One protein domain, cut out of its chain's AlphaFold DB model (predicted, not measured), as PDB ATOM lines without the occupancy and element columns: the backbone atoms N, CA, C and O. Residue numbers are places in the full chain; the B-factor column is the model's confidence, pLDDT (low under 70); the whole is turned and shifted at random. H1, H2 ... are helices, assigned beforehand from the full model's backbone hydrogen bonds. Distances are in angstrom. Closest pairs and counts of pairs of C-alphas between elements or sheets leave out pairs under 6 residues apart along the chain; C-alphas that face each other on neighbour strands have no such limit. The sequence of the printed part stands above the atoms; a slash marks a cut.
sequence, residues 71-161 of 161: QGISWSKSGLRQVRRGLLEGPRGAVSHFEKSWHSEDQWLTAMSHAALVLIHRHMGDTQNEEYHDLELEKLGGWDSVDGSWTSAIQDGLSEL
ATOM      1  N   GLN A  71     -59.077 -27.103   3.938       67.69
ATOM      2  CA  GLN A  71     -58.640 -27.475   2.587       67.69
ATOM      3  C   GLN A  71     -57.223 -26.986   2.277       67.69
ATOM      4  O   GLN A  71     -56.403 -27.773   1.797       67.69
ATOM      5  N   GLY A  72     -56.905 -25.731   2.601       71.50
ATOM      6  CA  GLY A  72     -55.584 -25.160   2.344       71.50
ATOM      7  C   GLY A  72     -54.466 -25.896   3.095       71.50
ATOM      8  O   GLY A  72     -53.465 -26.305   2.498       71.50
ATOM      9  N   ILE A  73     -54.663 -26.144   4.394       79.25
ATOM     10  CA  ILE A  73     -53.691 -26.857   5.240       79.25
ATOM     11  C   ILE A  73     -53.476 -28.288   4.726       79.25
ATOM     12  O   ILE A  73     -52.349 -28.791   4.703       79.25
ATOM     13  N   SER A  74     -54.545 -28.954   4.276       84.19
ATOM     14  CA  SER A  74     -54.467 -30.306   3.714       84.19
ATOM     15  C   SER A  74     -53.585 -30.365   2.463       84.19
ATOM     16  O   SER A  74     -52.740 -31.262   2.353       84.19
ATOM     17  N   TRP A  75     -53.732 -29.394   1.555       86.31
ATOM     18  CA  TRP A  75     -52.921 -29.288   0.339       86.31
ATOM     19  C   TRP A  75     -51.447 -29.034   0.651       86.31
ATOM     20  O   TRP A  75     -50.609 -29.797   0.174       86.31
ATOM     21  N   SER A  76     -51.133 -28.092   1.542       86.44
ATOM     22  CA  SER A  76     -49.751 -27.811   1.963       86.44
ATOM     23  C   SER A  76     -49.087 -29.029   2.630       86.44
ATOM     24  O   SER A  76     -47.996 -29.461   2.247       86.44
ATOM     25  N   LYS A  77     -49.801 -29.713   3.537       89.50
ATOM     26  CA  LYS A  77     -49.327 -30.963   4.162       89.50
ATOM     27  C   LYS A  77     -49.116 -32.076   3.131       89.50
ATOM     28  O   LYS A  77     -48.265 -32.948   3.312       89.50
ATOM     29  N   SER A  78     -49.934 -32.105   2.082       90.69
ATOM     30  CA  SER A  78     -49.796 -33.050   0.977       90.69
ATOM     31  C   SER A  78     -48.610 -32.712   0.084       90.69
ATOM     32  O   SER A  78     -47.892 -33.630  -0.296       90.69
ATOM     33  N   GLY A  79     -48.368 -31.432  -0.205       90.56
ATOM     34  CA  GLY A  79     -47.196 -30.952  -0.936       90.56
ATOM     35  C   GLY A  79     -45.903 -31.366  -0.246       90.56
ATOM     36  O   GLY A  79     -45.092 -32.061  -0.850       90.56
ATOM     37  N   LEU A  80     -45.780 -31.102   1.060       92.44
ATOM     38  CA  LEU A  80     -44.613 -31.511   1.853       92.44
ATOM     39  C   LEU A  80     -44.370 -33.030   1.801       92.44
ATOM     40  O   LEU A  80     -43.235 -33.483   1.687       92.44
ATOM     41  N   ARG A  81     -45.431 -33.848   1.837       92.94
ATOM     42  CA  ARG A  81     -45.289 -35.306   1.672       92.94
ATOM     43  C   ARG A  81     -44.776 -35.703   0.289       92.94
ATOM     44  O   ARG A  81     -44.119 -36.733   0.201       92.94
ATOM     45  N   GLN A  82     -45.113 -34.959  -0.763       92.62
ATOM     46  CA  GLN A  82     -44.628 -35.247  -2.114       92.62
ATOM     47  C   GLN A  82     -43.184 -34.791  -2.313       92.62
ATOM     48  O   GLN A  82     -42.430 -35.525  -2.945       92.62
ATOM     49  N   VAL A  83     -42.777 -33.676  -1.693       92.12
ATOM     50  CA  VAL A  83     -41.364 -33.255  -1.635       92.12
ATOM     51  C   VAL A  83     -40.515 -34.380  -1.046       92.12
ATOM     52  O   VAL A  83     -39.625 -34.886  -1.713       92.12
ATOM     53  N   ARG A  84     -40.895 -34.898   0.130       90.62
ATOM     54  CA  ARG A  84     -40.205 -36.029   0.788       90.62
ATOM     55  C   ARG A  84     -40.256 -37.355   0.014       90.62
ATOM     56  O   ARG A  84     -39.654 -38.334   0.433       90.62
ATOM     57  N   ARG A  85     -41.044 -37.437  -1.060       89.88
ATOM     58  CA  ARG A  85     -41.127 -38.605  -1.953       89.88
ATOM     59  C   ARG A  85     -40.385 -38.387  -3.271       89.88
ATOM     60  O   ARG A  85     -40.405 -39.288  -4.103       89.88
ATOM     61  N   GLY A  86     -39.811 -37.206  -3.490       89.69
ATOM     62  CA  GLY A  86     -39.173 -36.829  -4.749       89.69
ATOM     63  C   GLY A  86     -40.119 -36.568  -5.907       89.69
ATOM     64  O   GLY A  86     -39.675 -36.429  -7.043       89.69
ATOM     65  N   LEU A  87     -41.426 -36.488  -5.655       91.25
ATOM     66  CA  LEU A  87     -42.402 -36.191  -6.695       91.25
ATOM     67  C   LEU A  87     -42.663 -34.683  -6.727       91.25
ATOM     68  O   LEU A  87     -43.624 -34.196  -6.127       91.25
ATOM     69  N   LEU A  88     -41.789 -33.941  -7.405       90.00
ATOM     70  CA  LEU A  88     -41.883 -32.480  -7.490       90.00
ATOM     71  C   LEU A  88     -42.923 -32.035  -8.528       90.00
ATOM     72  O   LEU A  88     -43.814 -31.246  -8.206       90.00
ATOM     73  N   GLU A  89     -42.878 -32.615  -9.728       89.12
ATOM     74  CA  GLU A  89     -43.710 -32.215 -10.867       89.12
ATOM     75  C   GLU A  89     -44.926 -33.125 -11.127       89.12
ATOM     76  O   GLU A  89     -45.081 -34.225 -10.589       89.12
ATOM     77  N   GLY A  90     -45.807 -32.645 -12.010       87.62
ATOM     78  CA  GLY A  90     -46.981 -33.357 -12.502       87.62
ATOM     79  C   GLY A  90     -48.256 -33.121 -11.678       87.62
ATOM     80  O   GLY A  90     -48.236 -32.470 -10.634       87.62
ATOM     81  N   PRO A  91     -49.404 -33.690 -12.101       83.50
ATOM     82  CA  PRO A  91     -50.714 -33.413 -11.491       83.50
ATOM     83  C   PRO A  91     -50.850 -33.830 -10.016       83.50
ATOM     84  O   PRO A  91     -51.798 -33.435  -9.335       83.50
ATOM     85  N   ARG A  92     -49.939 -34.689  -9.543       85.56
ATOM     86  CA  ARG A  92     -49.848 -35.185  -8.160       85.56
ATOM     87  C   ARG A  92     -48.539 -34.772  -7.474       85.56
ATOM     88  O   ARG A  92     -48.258 -35.281  -6.390       85.56
ATOM     89  N   GLY A  93     -47.750 -33.918  -8.123       91.06
ATOM     90  CA  GLY A  93     -46.477 -33.428  -7.616       91.06
ATOM     91  C   GLY A  93     -46.641 -32.368  -6.537       91.06
ATOM     92  O   GLY A  93     -47.728 -31.815  -6.333       91.06
ATOM     93  N   ALA A  94     -45.542 -32.096  -5.841       92.06
ATOM     94  CA  ALA A  94     -45.460 -31.075  -4.808       92.06
ATOM     95  C   ALA A  94     -45.889 -29.695  -5.326       92.06
ATOM     96  O   ALA A  94     -46.696 -29.044  -4.662       92.06
ATOM     97  N   VAL A  95     -45.443 -29.300  -6.526       92.62
ATOM     98  CA  VAL A  95     -45.789 -28.009  -7.152       92.62
ATOM     99  C   VAL A  95     -47.306 -27.851  -7.264       92.62
ATOM    100  O   VAL A  95     -47.873 -26.929  -6.690       92.62
ATOM    101  N   SER A  96     -47.999 -28.825  -7.867       90.94
ATOM    102  CA  SER A  96     -49.462 -28.767  -8.033       90.94
ATOM    103  C   SER A  96     -50.224 -28.710  -6.703       90.94
ATOM    104  O   SER A  96     -51.327 -28.166  -6.626       90.94
ATOM    105  N   HIS A  97     -49.682 -29.308  -5.640       90.62
ATOM    106  CA  HIS A  97     -50.298 -29.255  -4.317       90.62
ATOM    107  C   HIS A  97     -50.111 -27.888  -3.657       90.62
ATOM    108  O   HIS A  97     -51.076 -27.371  -3.096       90.62
ATOM    109  N   PHE A  98     -48.922 -27.290  -3.759       92.19
ATOM    110  CA  PHE A  98     -48.686 -25.938  -3.254       92.19
ATOM    111  C   PHE A  98     -49.429 -24.876  -4.072       92.19
ATOM    112  O   PHE A  98     -49.949 -23.919  -3.502       92.19
ATOM    113  N   GLU A  99     -49.602 -25.093  -5.378       89.56
ATOM    114  CA  GLU A  99     -50.421 -24.240  -6.245       89.56
ATOM    115  C   GLU A  99     -51.880 -24.129  -5.784       89.56
ATOM    116  O   GLU A  99     -52.510 -23.070  -5.821       89.56
ATOM    117  N   LYS A 100     -52.419 -25.249  -5.302       86.62
ATOM    118  CA  LYS A 100     -53.779 -25.319  -4.765       86.62
ATOM    119  C   LYS A 100     -53.888 -24.720  -3.367       86.62
ATOM    120  O   LYS A 100     -54.981 -24.298  -2.999       86.62
ATOM    121  N   SER A 101     -52.807 -24.696  -2.584       82.44
ATOM    122  CA  SER A 101     -52.832 -24.127  -1.233       82.44
ATOM    123  C   SER A 101     -52.612 -22.621  -1.197       82.44
ATOM    124  O   SER A 101     -53.091 -21.998  -0.253       82.44
ATOM    125  N   TRP A 102     -51.951 -22.012  -2.191       74.94
ATOM    126  CA  TRP A 102     -51.685 -20.568  -2.145       74.94
ATOM    127  C   TRP A 102     -52.900 -19.684  -2.455       74.94
ATOM    128  O   TRP A 102     -52.921 -18.522  -2.073       74.94
ATOM    129  N   HIS A 103     -53.977 -20.232  -3.014       68.69
ATOM    130  CA  HIS A 103     -55.275 -19.544  -3.098       68.69
ATOM    131  C   HIS A 103     -56.130 -19.738  -1.833       68.69
ATOM    132  O   HIS A 103     -57.359 -19.808  -1.906       68.69
ATOM    133  N   SER A 104     -55.495 -19.898  -0.671       68.06
ATOM    134  CA  SER A 104     -56.220 -19.977   0.590       68.06
ATOM    135  C   SER A 104     -56.752 -18.603   0.998       68.06
ATOM    136  O   SER A 104     -56.144 -17.577   0.711       68.06
ATOM    137  N   GLU A 105     -57.881 -18.586   1.709       66.50
ATOM    138  CA  GLU A 105     -58.358 -17.385   2.406       66.50
ATOM    139  C   GLU A 105     -57.360 -16.914   3.486       66.50
ATOM    140  O   GLU A 105     -57.368 -15.745   3.872       66.50
ATOM    141  N   ASP A 106     -56.478 -17.805   3.946       72.50
ATOM    142  CA  ASP A 106     -55.468 -17.536   4.959       72.50
ATOM    143  C   ASP A 106     -54.150 -17.032   4.344       72.50
ATOM    144  O   ASP A 106     -53.353 -17.808   3.814       72.50
ATOM    145  N   GLN A 107     -53.863 -15.734   4.503       80.38
ATOM    146  CA  GLN A 107     -52.648 -15.092   3.965       80.38
ATOM    147  C   GLN A 107     -51.338 -15.771   4.403       80.38
ATOM    148  O   GLN A 107     -50.406 -15.880   3.610       80.38
ATOM    149  N   TRP A 108     -51.269 -16.267   5.645       82.25
ATOM    150  CA  TRP A 108     -50.082 -16.968   6.154       82.25
ATOM    151  C   TRP A 108     -49.831 -18.285   5.405       82.25
ATOM    152  O   TRP A 108     -48.688 -18.647   5.135       82.25
ATOM    153  N   LEU A 109     -50.896 -18.988   5.014       86.19
ATOM    154  CA  LEU A 109     -50.789 -20.232   4.263       86.19
ATOM    155  C   LEU A 109     -50.397 -19.963   2.805       86.19
ATOM    156  O   LEU A 109     -49.625 -20.730   2.220       86.19
ATOM    157  N   THR A 110     -50.885 -18.861   2.236       89.00
ATOM    158  CA  THR A 110     -50.441 -18.356   0.933       89.00
ATOM    159  C   THR A 110     -48.947 -18.042   0.939       89.00
ATOM    160  O   THR A 110     -48.228 -18.549   0.078       89.00
ATOM    161  N   ALA A 111     -48.453 -17.327   1.954       91.19
ATOM    162  CA  ALA A 111     -47.026 -17.034   2.115       91.19
ATOM    163  C   ALA A 111     -46.184 -18.320   2.225       91.19
ATOM    164  O   ALA A 111     -45.227 -18.509   1.477       91.19
ATOM    165  N   MET A 112     -46.590 -19.271   3.074       92.81
ATOM    166  CA  MET A 112     -45.900 -20.564   3.206       92.81
ATOM    167  C   MET A 112     -45.861 -21.366   1.899       92.81
ATOM    168  O   MET A 112     -44.878 -22.057   1.623       92.81
ATOM    169  N   SER A 113     -46.930 -21.295   1.106       94.00
ATOM    170  CA  SER A 113     -47.029 -21.994  -0.175       94.00
ATOM    171  C   SER A 113     -46.109 -21.369  -1.226       94.00
ATOM    172  O   SER A 113     -45.409 -22.106  -1.916       94.00
ATOM    173  N   HIS A 114     -46.042 -20.035  -1.303       95.31
ATOM    174  CA  HIS A 114     -45.078 -19.339  -2.163       95.31
ATOM    175  C   HIS A 114     -43.636 -19.624  -1.745       95.31
ATOM    176  O   HIS A 114     -42.835 -19.988  -2.598       95.31
ATOM    177  N   ALA A 115     -43.321 -19.589  -0.448       95.88
ATOM    178  CA  ALA A 115     -41.994 -19.955   0.047       95.88
ATOM    179  C   ALA A 115     -41.594 -21.389  -0.346       95.88
ATOM    180  O   ALA A 115     -40.467 -21.627  -0.777       95.88
ATOM    181  N   ALA A 116     -42.522 -22.349  -0.254       95.50
ATOM    182  CA  ALA A 116     -42.268 -23.719  -0.697       95.50
ATOM    183  C   ALA A 116     -42.029 -23.802  -2.215       95.50
ATOM    184  O   ALA A 116     -41.106 -24.490  -2.646       95.50
ATOM    185  N   LEU A 117     -42.821 -23.086  -3.020       95.69
ATOM    186  CA  LEU A 117     -42.660 -23.041  -4.475       95.69
ATOM    187  C   LEU A 117     -41.318 -22.420  -4.877       95.69
ATOM    188  O   LEU A 117     -40.626 -23.011  -5.701       95.69
ATOM    189  N   VAL A 118     -40.895 -21.318  -4.248       96.69
ATOM    190  CA  VAL A 118     -39.569 -20.718  -4.483       96.69
ATOM    191  C   VAL A 118     -38.458 -21.742  -4.252       96.69
ATOM    192  O   VAL A 118     -37.598 -21.924  -5.110       96.69
ATOM    193  N   LEU A 119     -38.495 -22.471  -3.132       95.44
ATOM    194  CA  LEU A 119     -37.484 -23.487  -2.817       95.44
ATOM    195  C   LEU A 119     -37.469 -24.639  -3.832       95.44
ATOM    196  O   LEU A 119     -36.394 -25.090  -4.228       95.44
ATOM    197  N   ILE A 120     -38.643 -25.101  -4.268       94.19
ATOM    198  CA  ILE A 120     -38.762 -26.188  -5.248       94.19
ATOM    199  C   ILE A 120     -38.270 -25.730  -6.629       94.19
ATOM    200  O   ILE A 120     -37.455 -26.422  -7.234       94.19
ATOM    201  N   HIS A 121     -38.699 -24.563  -7.119       94.94
ATOM    202  CA  HIS A 121     -38.256 -24.029  -8.413       94.94
ATOM    203  C   HIS A 121     -36.760 -23.717  -8.425       94.94
ATOM    204  O   HIS A 121     -36.078 -24.085  -9.383       94.94
ATOM    205  N   ARG A 122     -36.216 -23.173  -7.327       94.75
ATOM    206  CA  ARG A 122     -34.768 -22.996  -7.147       94.75
ATOM    207  C   ARG A 122     -34.016 -24.319  -7.272       94.75
ATOM    208  O   ARG A 122     -32.995 -24.381  -7.948       94.75
ATOM    209  N   HIS A 123     -34.517 -25.379  -6.638       92.88
ATOM    210  CA  HIS A 123     -33.906 -26.707  -6.719       92.88
ATOM    211  C   HIS A 123     -33.969 -27.297  -8.138       92.88
ATOM    212  O   HIS A 123     -33.023 -27.944  -8.576       92.88
ATOM    213  N   MET A 124     -35.044 -27.031  -8.885       91.62
ATOM    214  CA  MET A 124     -35.191 -27.465 -10.283       91.62
ATOM    215  C   MET A 124     -34.428 -26.581 -11.289       91.62
ATOM    216  O   MET A 124     -34.317 -26.947 -12.457       91.62
ATOM    217  N   GLY A 125     -33.887 -25.434 -10.858       91.94
ATOM    218  CA  GLY A 125     -33.213 -24.462 -11.726       91.94
ATOM    219  C   GLY A 125     -34.164 -23.590 -12.557       91.94
ATOM    220  O   GLY A 125     -33.745 -22.990 -13.545       91.94
ATOM    221  N   ASP A 126     -35.439 -23.516 -12.175       93.25
ATOM    222  CA  ASP A 126     -36.469 -22.726 -12.850       93.25
ATOM    223  C   ASP A 126     -36.528 -21.301 -12.282       93.25
ATOM    224  O   ASP A 126     -37.373 -20.956 -11.454       93.25
ATOM    225  N   THR A 127     -35.598 -20.461 -12.737       92.31
ATOM    226  CA  THR A 127     -35.430 -19.088 -12.240       92.31
ATOM    227  C   THR A 127     -36.651 -18.200 -12.502       92.31
ATOM    228  O   THR A 127     -36.901 -17.268 -11.744       92.31
ATOM    229  N   GLN A 128     -37.434 -18.477 -13.550       94.19
ATOM    230  CA  GLN A 128     -38.587 -17.648 -13.900       94.19
ATOM    231  C   GLN A 128     -39.716 -17.794 -12.874       94.19
ATOM    232  O   GLN A 128     -40.247 -16.794 -12.386       94.19
ATOM    233  N   ASN A 129     -40.086 -19.033 -12.544       91.38
ATOM    234  CA  ASN A 129     -41.123 -19.285 -11.544       91.38
ATOM    235  C   ASN A 129     -40.619 -19.028 -10.120       91.38
ATOM    236  O   ASN A 129     -41.403 -18.614  -9.265       91.38
ATOM    237  N   GLU A 130     -39.317 -19.214  -9.875       94.38
ATOM    238  CA  GLU A 130     -38.675 -18.793  -8.629       94.38
ATOM    239  C   GLU A 130     -38.896 -17.294  -8.376       94.38
ATOM    240  O   GLU A 130     -39.466 -16.930  -7.351       94.38
ATOM    241  N   GLU A 131     -38.517 -16.435  -9.328       94.69
ATOM    242  CA  GLU A 131     -38.647 -14.979  -9.202       94.69
ATOM    243  C   GLU A 131     -40.111 -14.549  -9.059       94.69
ATOM    244  O   GLU A 131     -40.437 -13.699  -8.231       94.69
ATOM    245  N   TYR A 132     -41.021 -15.171  -9.815       94.94
ATOM    246  CA  TYR A 132     -42.451 -14.894  -9.699       94.94
ATOM    247  C   TYR A 132     -42.974 -15.137  -8.277       94.94
ATOM    248  O   TYR A 132     -43.653 -14.282  -7.703       94.94
ATOM    249  N   HIS A 133     -42.664 -16.295  -7.693       94.62
ATOM    250  CA  HIS A 133     -43.147 -16.637  -6.360       94.62
ATOM    251  C   HIS A 133     -42.418 -15.890  -5.243       94.62
ATOM    252  O   HIS A 133     -43.036 -15.629  -4.213       94.62
ATOM    253  N   ASP A 134     -41.163 -15.498  -5.450       95.38
ATOM    254  CA  ASP A 134     -40.422 -14.652  -4.514       95.38
ATOM    255  C   ASP A 134     -41.037 -13.244  -4.463       95.38
ATOM    256  O   ASP A 134     -41.337 -12.731  -3.387       95.38
ATOM    257  N   LEU A 135     -41.386 -12.670  -5.622       95.12
ATOM    258  CA  LEU A 135     -42.100 -11.391  -5.696       95.12
ATOM    259  C   LEU A 135     -43.481 -11.436  -5.031       95.12
ATOM    260  O   LEU A 135     -43.885 -10.454  -4.405       95.12
ATOM    261  N   GLU A 136     -44.232 -12.533  -5.164       93.06
ATOM    262  CA  GLU A 136     -45.507 -12.672  -4.447       93.06
ATOM    263  C   GLU A 136     -45.313 -12.865  -2.940       93.06
ATOM    264  O   GLU A 136     -46.082 -12.315  -2.152       93.06
ATOM    265  N   LEU A 137     -44.268 -13.581  -2.517       93.19
ATOM    266  CA  LEU A 137     -43.931 -13.726  -1.104       93.19
ATOM    267  C   LEU A 137     -43.575 -12.376  -0.466       93.19
ATOM    268  O   LEU A 137     -44.064 -12.070   0.621       93.19
ATOM    269  N   GLU A 138     -42.805 -11.533  -1.154       93.00
ATOM    270  CA  GLU A 138     -42.467 -10.179  -0.695       93.00
ATOM    271  C   GLU A 138     -43.717  -9.324  -0.439       93.00
ATOM    272  O   GLU A 138     -43.814  -8.635   0.578       93.00
ATOM    273  N   LYS A 139     -44.748  -9.435  -1.288       91.19
ATOM    274  CA  LYS A 139     -46.032  -8.741  -1.064       91.19
ATOM    275  C   LYS A 139     -46.776  -9.226   0.182       91.19
ATOM    276  O   LYS A 139     -47.613  -8.491   0.706       91.19
ATOM    277  N   LEU A 140     -46.491 -10.438   0.651       88.19
ATOM    278  CA  LEU A 140     -47.125 -11.075   1.810       88.19
ATOM    279  C   LEU A 140     -46.320 -10.906   3.108       88.19
ATOM    280  O   LEU A 140     -46.700 -11.463   4.136       88.19
ATOM    281  N   GLY A 141     -45.248 -10.110   3.081       87.50
ATOM    282  CA  GLY A 141     -44.371  -9.872   4.230       87.50
ATOM    283  C   GLY A 141     -43.001 -10.540   4.123       87.50
ATOM    284  O   GLY A 141     -42.261 -10.538   5.104       87.50
ATOM    285  N   GLY A 142     -42.665 -11.099   2.957       91.31
ATOM    286  CA  GLY A 142     -41.350 -11.659   2.660       91.31
ATOM    287  C   GLY A 142     -41.034 -12.919   3.460       91.31
ATOM    288  O   GLY A 142     -41.893 -13.520   4.111       91.31
ATOM    289  N   TRP A 143     -39.768 -13.319   3.428       92.44
ATOM    290  CA  TRP A 143     -39.287 -14.514   4.126       92.44
ATOM    291  C   TRP A 143     -39.447 -14.442   5.650       92.44
ATOM    292  O   TRP A 143     -39.676 -15.474   6.277       92.44
ATOM    293  N   ASP A 144     -39.422 -13.241   6.236       90.31
ATOM    294  CA  ASP A 144     -39.628 -13.030   7.677       90.31
ATOM    295  C   ASP A 144     -41.055 -13.376   8.139       90.31
ATOM    296  O   ASP A 144     -41.288 -13.622   9.325       90.31
ATOM    297  N   SER A 145     -42.024 -13.414   7.216       87.50
ATOM    298  CA  SER A 145     -43.404 -13.820   7.506       87.50
ATOM    299  C   SER A 145     -43.585 -15.339   7.629       87.50
ATOM    300  O   SER A 145     -44.630 -15.803   8.095       87.50
ATOM    301  N   VAL A 146     -42.580 -16.122   7.222       90.56
ATOM    302  CA  VAL A 146     -42.630 -17.584   7.159       90.56
ATOM    303  C   VAL A 146     -41.772 -18.188   8.266       90.56
ATOM    304  O   VAL A 146     -40.634 -17.793   8.495       90.56
ATOM    305  N   ASP A 147     -42.310 -19.197   8.951       91.19
ATOM    306  CA  ASP A 147     -41.585 -19.903  10.007       91.19
ATOM    307  C   ASP A 147     -40.345 -20.628   9.443       91.19
ATOM    308  O   ASP A 147     -40.442 -21.416   8.500       91.19
ATOM    309  N   GLY A 148     -39.169 -20.408  10.037       89.88
ATOM    310  CA  GLY A 148     -37.922 -21.038   9.588       89.88
ATOM    311  C   GLY A 148     -37.926 -22.573   9.667       89.88
ATOM    312  O   GLY A 148     -37.225 -23.238   8.903       89.88
ATOM    313  N   SER A 149     -38.740 -23.172  10.540       92.94
ATOM    314  CA  SER A 149     -38.924 -24.628  10.585       92.94
ATOM    315  C   SER A 149     -39.627 -25.162   9.335       92.94
ATOM    316  O   SER A 149     -39.349 -26.280   8.902       92.94
ATOM    317  N   TRP A 150     -40.493 -24.357   8.711       93.12
ATOM    318  CA  TRP A 150     -41.168 -24.713   7.466       93.12
ATOM    319  C   TRP A 150     -40.197 -24.751   6.291       93.12
ATOM    320  O   TRP A 150     -40.159 -25.735   5.552       93.12
ATOM    321  N   THR A 151     -39.387 -23.702   6.135       94.38
ATOM    322  CA  THR A 151     -38.395 -23.627   5.054       94.38
ATOM    323  C   THR A 151     -37.346 -24.725   5.196       94.38
ATOM    324  O   THR A 151     -37.040 -25.393   4.209       94.38
ATOM    325  N   SER A 152     -36.899 -24.994   6.427       94.00
ATOM    326  CA  SER A 152     -35.994 -26.106   6.740       94.00
ATOM    327  C   SER A 152     -36.603 -27.451   6.341       94.00
ATOM    328  O   SER A 152     -35.974 -28.215   5.625       94.00
ATOM    329  N   ALA A 153     -37.865 -27.719   6.694       93.81
ATOM    330  CA  ALA A 153     -38.512 -28.991   6.364       93.81
ATOM    331  C   ALA A 153     -38.650 -29.241   4.849       93.81
ATOM    332  O   ALA A 153     -38.600 -30.391   4.405       93.81
ATOM    333  N   ILE A 154     -38.847 -28.183   4.055       94.25
ATOM    334  CA  ILE A 154     -38.872 -28.276   2.590       94.25
ATOM    335  C   ILE A 154     -37.460 -28.514   2.051       94.25
ATOM    336  O   ILE A 154     -37.279 -29.408   1.229       94.25
ATOM    337  N   GLN A 155     -36.468 -27.753   2.522       94.81
ATOM    338  CA  GLN A 155     -35.069 -27.902   2.110       94.81
ATOM    339  C   GLN A 155     -34.513 -29.285   2.447       94.81
ATOM    340  O   GLN A 155     -33.903 -29.903   1.581       94.81
ATOM    341  N   ASP A 156     -34.789 -29.802   3.644       94.38
ATOM    342  CA  ASP A 156     -34.408 -31.152   4.061       94.38
ATOM    343  C   ASP A 156     -34.975 -32.185   3.081       94.38
ATOM    344  O   ASP A 156     -34.236 -32.999   2.531       94.38
ATOM    345  N   GLY A 157     -36.274 -32.091   2.775       91.19
ATOM    346  CA  GLY A 157     -36.927 -32.993   1.825       91.19
ATOM    347  C   GLY A 157     -36.414 -32.874   0.385       91.19
ATOM    348  O   GLY A 157     -36.488 -33.853  -0.346       91.19
ATOM    349  N   LEU A 158     -35.909 -31.706  -0.022       92.62
ATOM    350  CA  LEU A 158     -35.276 -31.499  -1.330       92.62
ATOM    351  C   LEU A 158     -33.817 -31.972  -1.355       92.62
ATOM    352  O   LEU A 158     -33.340 -32.402  -2.394       92.62
ATOM    353  N   SER A 159     -33.103 -31.890  -0.233       90.69
ATOM    354  CA  SER A 159     -31.702 -32.320  -0.128       90.69
ATOM    355  C   SER A 159     -31.524 -33.841  -0.178       90.69
ATOM    356  O   SER A 159     -30.432 -34.326  -0.457       90.69
ATOM    357  N   GLU A 160     -32.598 -34.586   0.092       86.69
ATOM    358  CA  GLU A 160     -32.654 -36.049   0.009       86.69
ATOM    359  C   GLU A 160     -32.874 -36.573  -1.432       86.69
ATOM    360  O   GLU A 160     -32.966 -37.790  -1.617       86.69
ATOM    361  N   LEU A 161     -32.969 -35.686  -2.435       82.25
ATOM    362  CA  LEU A 161     -33.219 -35.989  -3.855       82.25
ATOM    363  C   LEU A 161     -31.951 -35.903  -4.706       82.25
ATOM    364  O   LEU A 161     -31.797 -36.794  -5.575       82.25
TER     365      LEU A 161
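What this domain is: This is residues 71 to 161 of the 161 residues of an uncharacterized protein of Candidatus Poseidoniales archaeon (UniProt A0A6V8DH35). Five helices make a rounded bundle, with the long helix H3 through its core and the four others packed round it. H1 and H2 lie side by side as a hairpin on one side of H3, H4 folds back along the opposite side, and H5 covers a further side, meeting H1 near that helix's last residues. The helices are mostly aligned, H1, H3 and H5 running one way and H2 and H4 the other. The printed part has 91 residues with five named helices, in the order H1 to H5, and no named strand; its class is all helix. It is compact, with a radius of gyration of the C-alphas of 11.6 A and spans of 29 by 28 by 23 A.

How they stand to each other: H1, residues 71 to 83, and H2, residues 94 to 101, form a helical hairpin: they touch at a shallow tilt of 10 degrees, opposite ways, with their closest C-alphas, those of Gly 79 and Ala 94, 4.2 A apart. H3, residues 107 to 124, is the hub and touches four helices. It forms a hairpin with H2 at a shallow tilt of 17 degrees, the closest C-alphas being those of Phe 98 and Ser 113, 5.3 A apart. H1 touches H3 with residues 72 to 76 alone, closest at the C-alphas of Ser 76 and Ser 113, 6.8 A apart. H4, residues 127 to 139, forms a hairpin with H3 at a shallow tilt of 21 degrees, with the closest C-alphas, those of Val 118 and Glu 130, 4.7 A apart. H5, residues 148 to 159, touches H3 at a shallow tilt of 27 degrees, the same way; the closest C-alphas are those of Ala 116 and Ile 154, 6.6 A apart. H5 touches H1 with residues 153 to 158 alone, at a steep tilt of 38 degrees, and the closest C-alphas, those of Val 83 and Gly 157, are 5.6 A apart. H1, H3 and H5 form a bundle, three helices that touch one another. H4 is apart from H1, H2 and H5, and H2 is apart from H5. In all five helices every O i to N i+4 pair is within hydrogen-bond range.

Where its parts are: H1 begins at C-alpha 71 (-58.640, -27.475, 2.587) and is 18.7 A long. H2 measures 10.7 A. H3, the longest helix, begins at C-alpha 107 (-52.648, -15.092, 3.965) and measures 25.7 A. H4 measures 18.6 A. H5 measures 16.1 A and ends at C-alpha 159 (-31.702, -32.320, -0.128).

The domain as a whole: The two C-alphas farthest apart, those of Glu 105 and Leu 161, are 31.9 A apart. The printed part has no cut and no long link. Mean pLDDT of the printed part is 89.4; residue 71 and residues 103 to 105 are under 70.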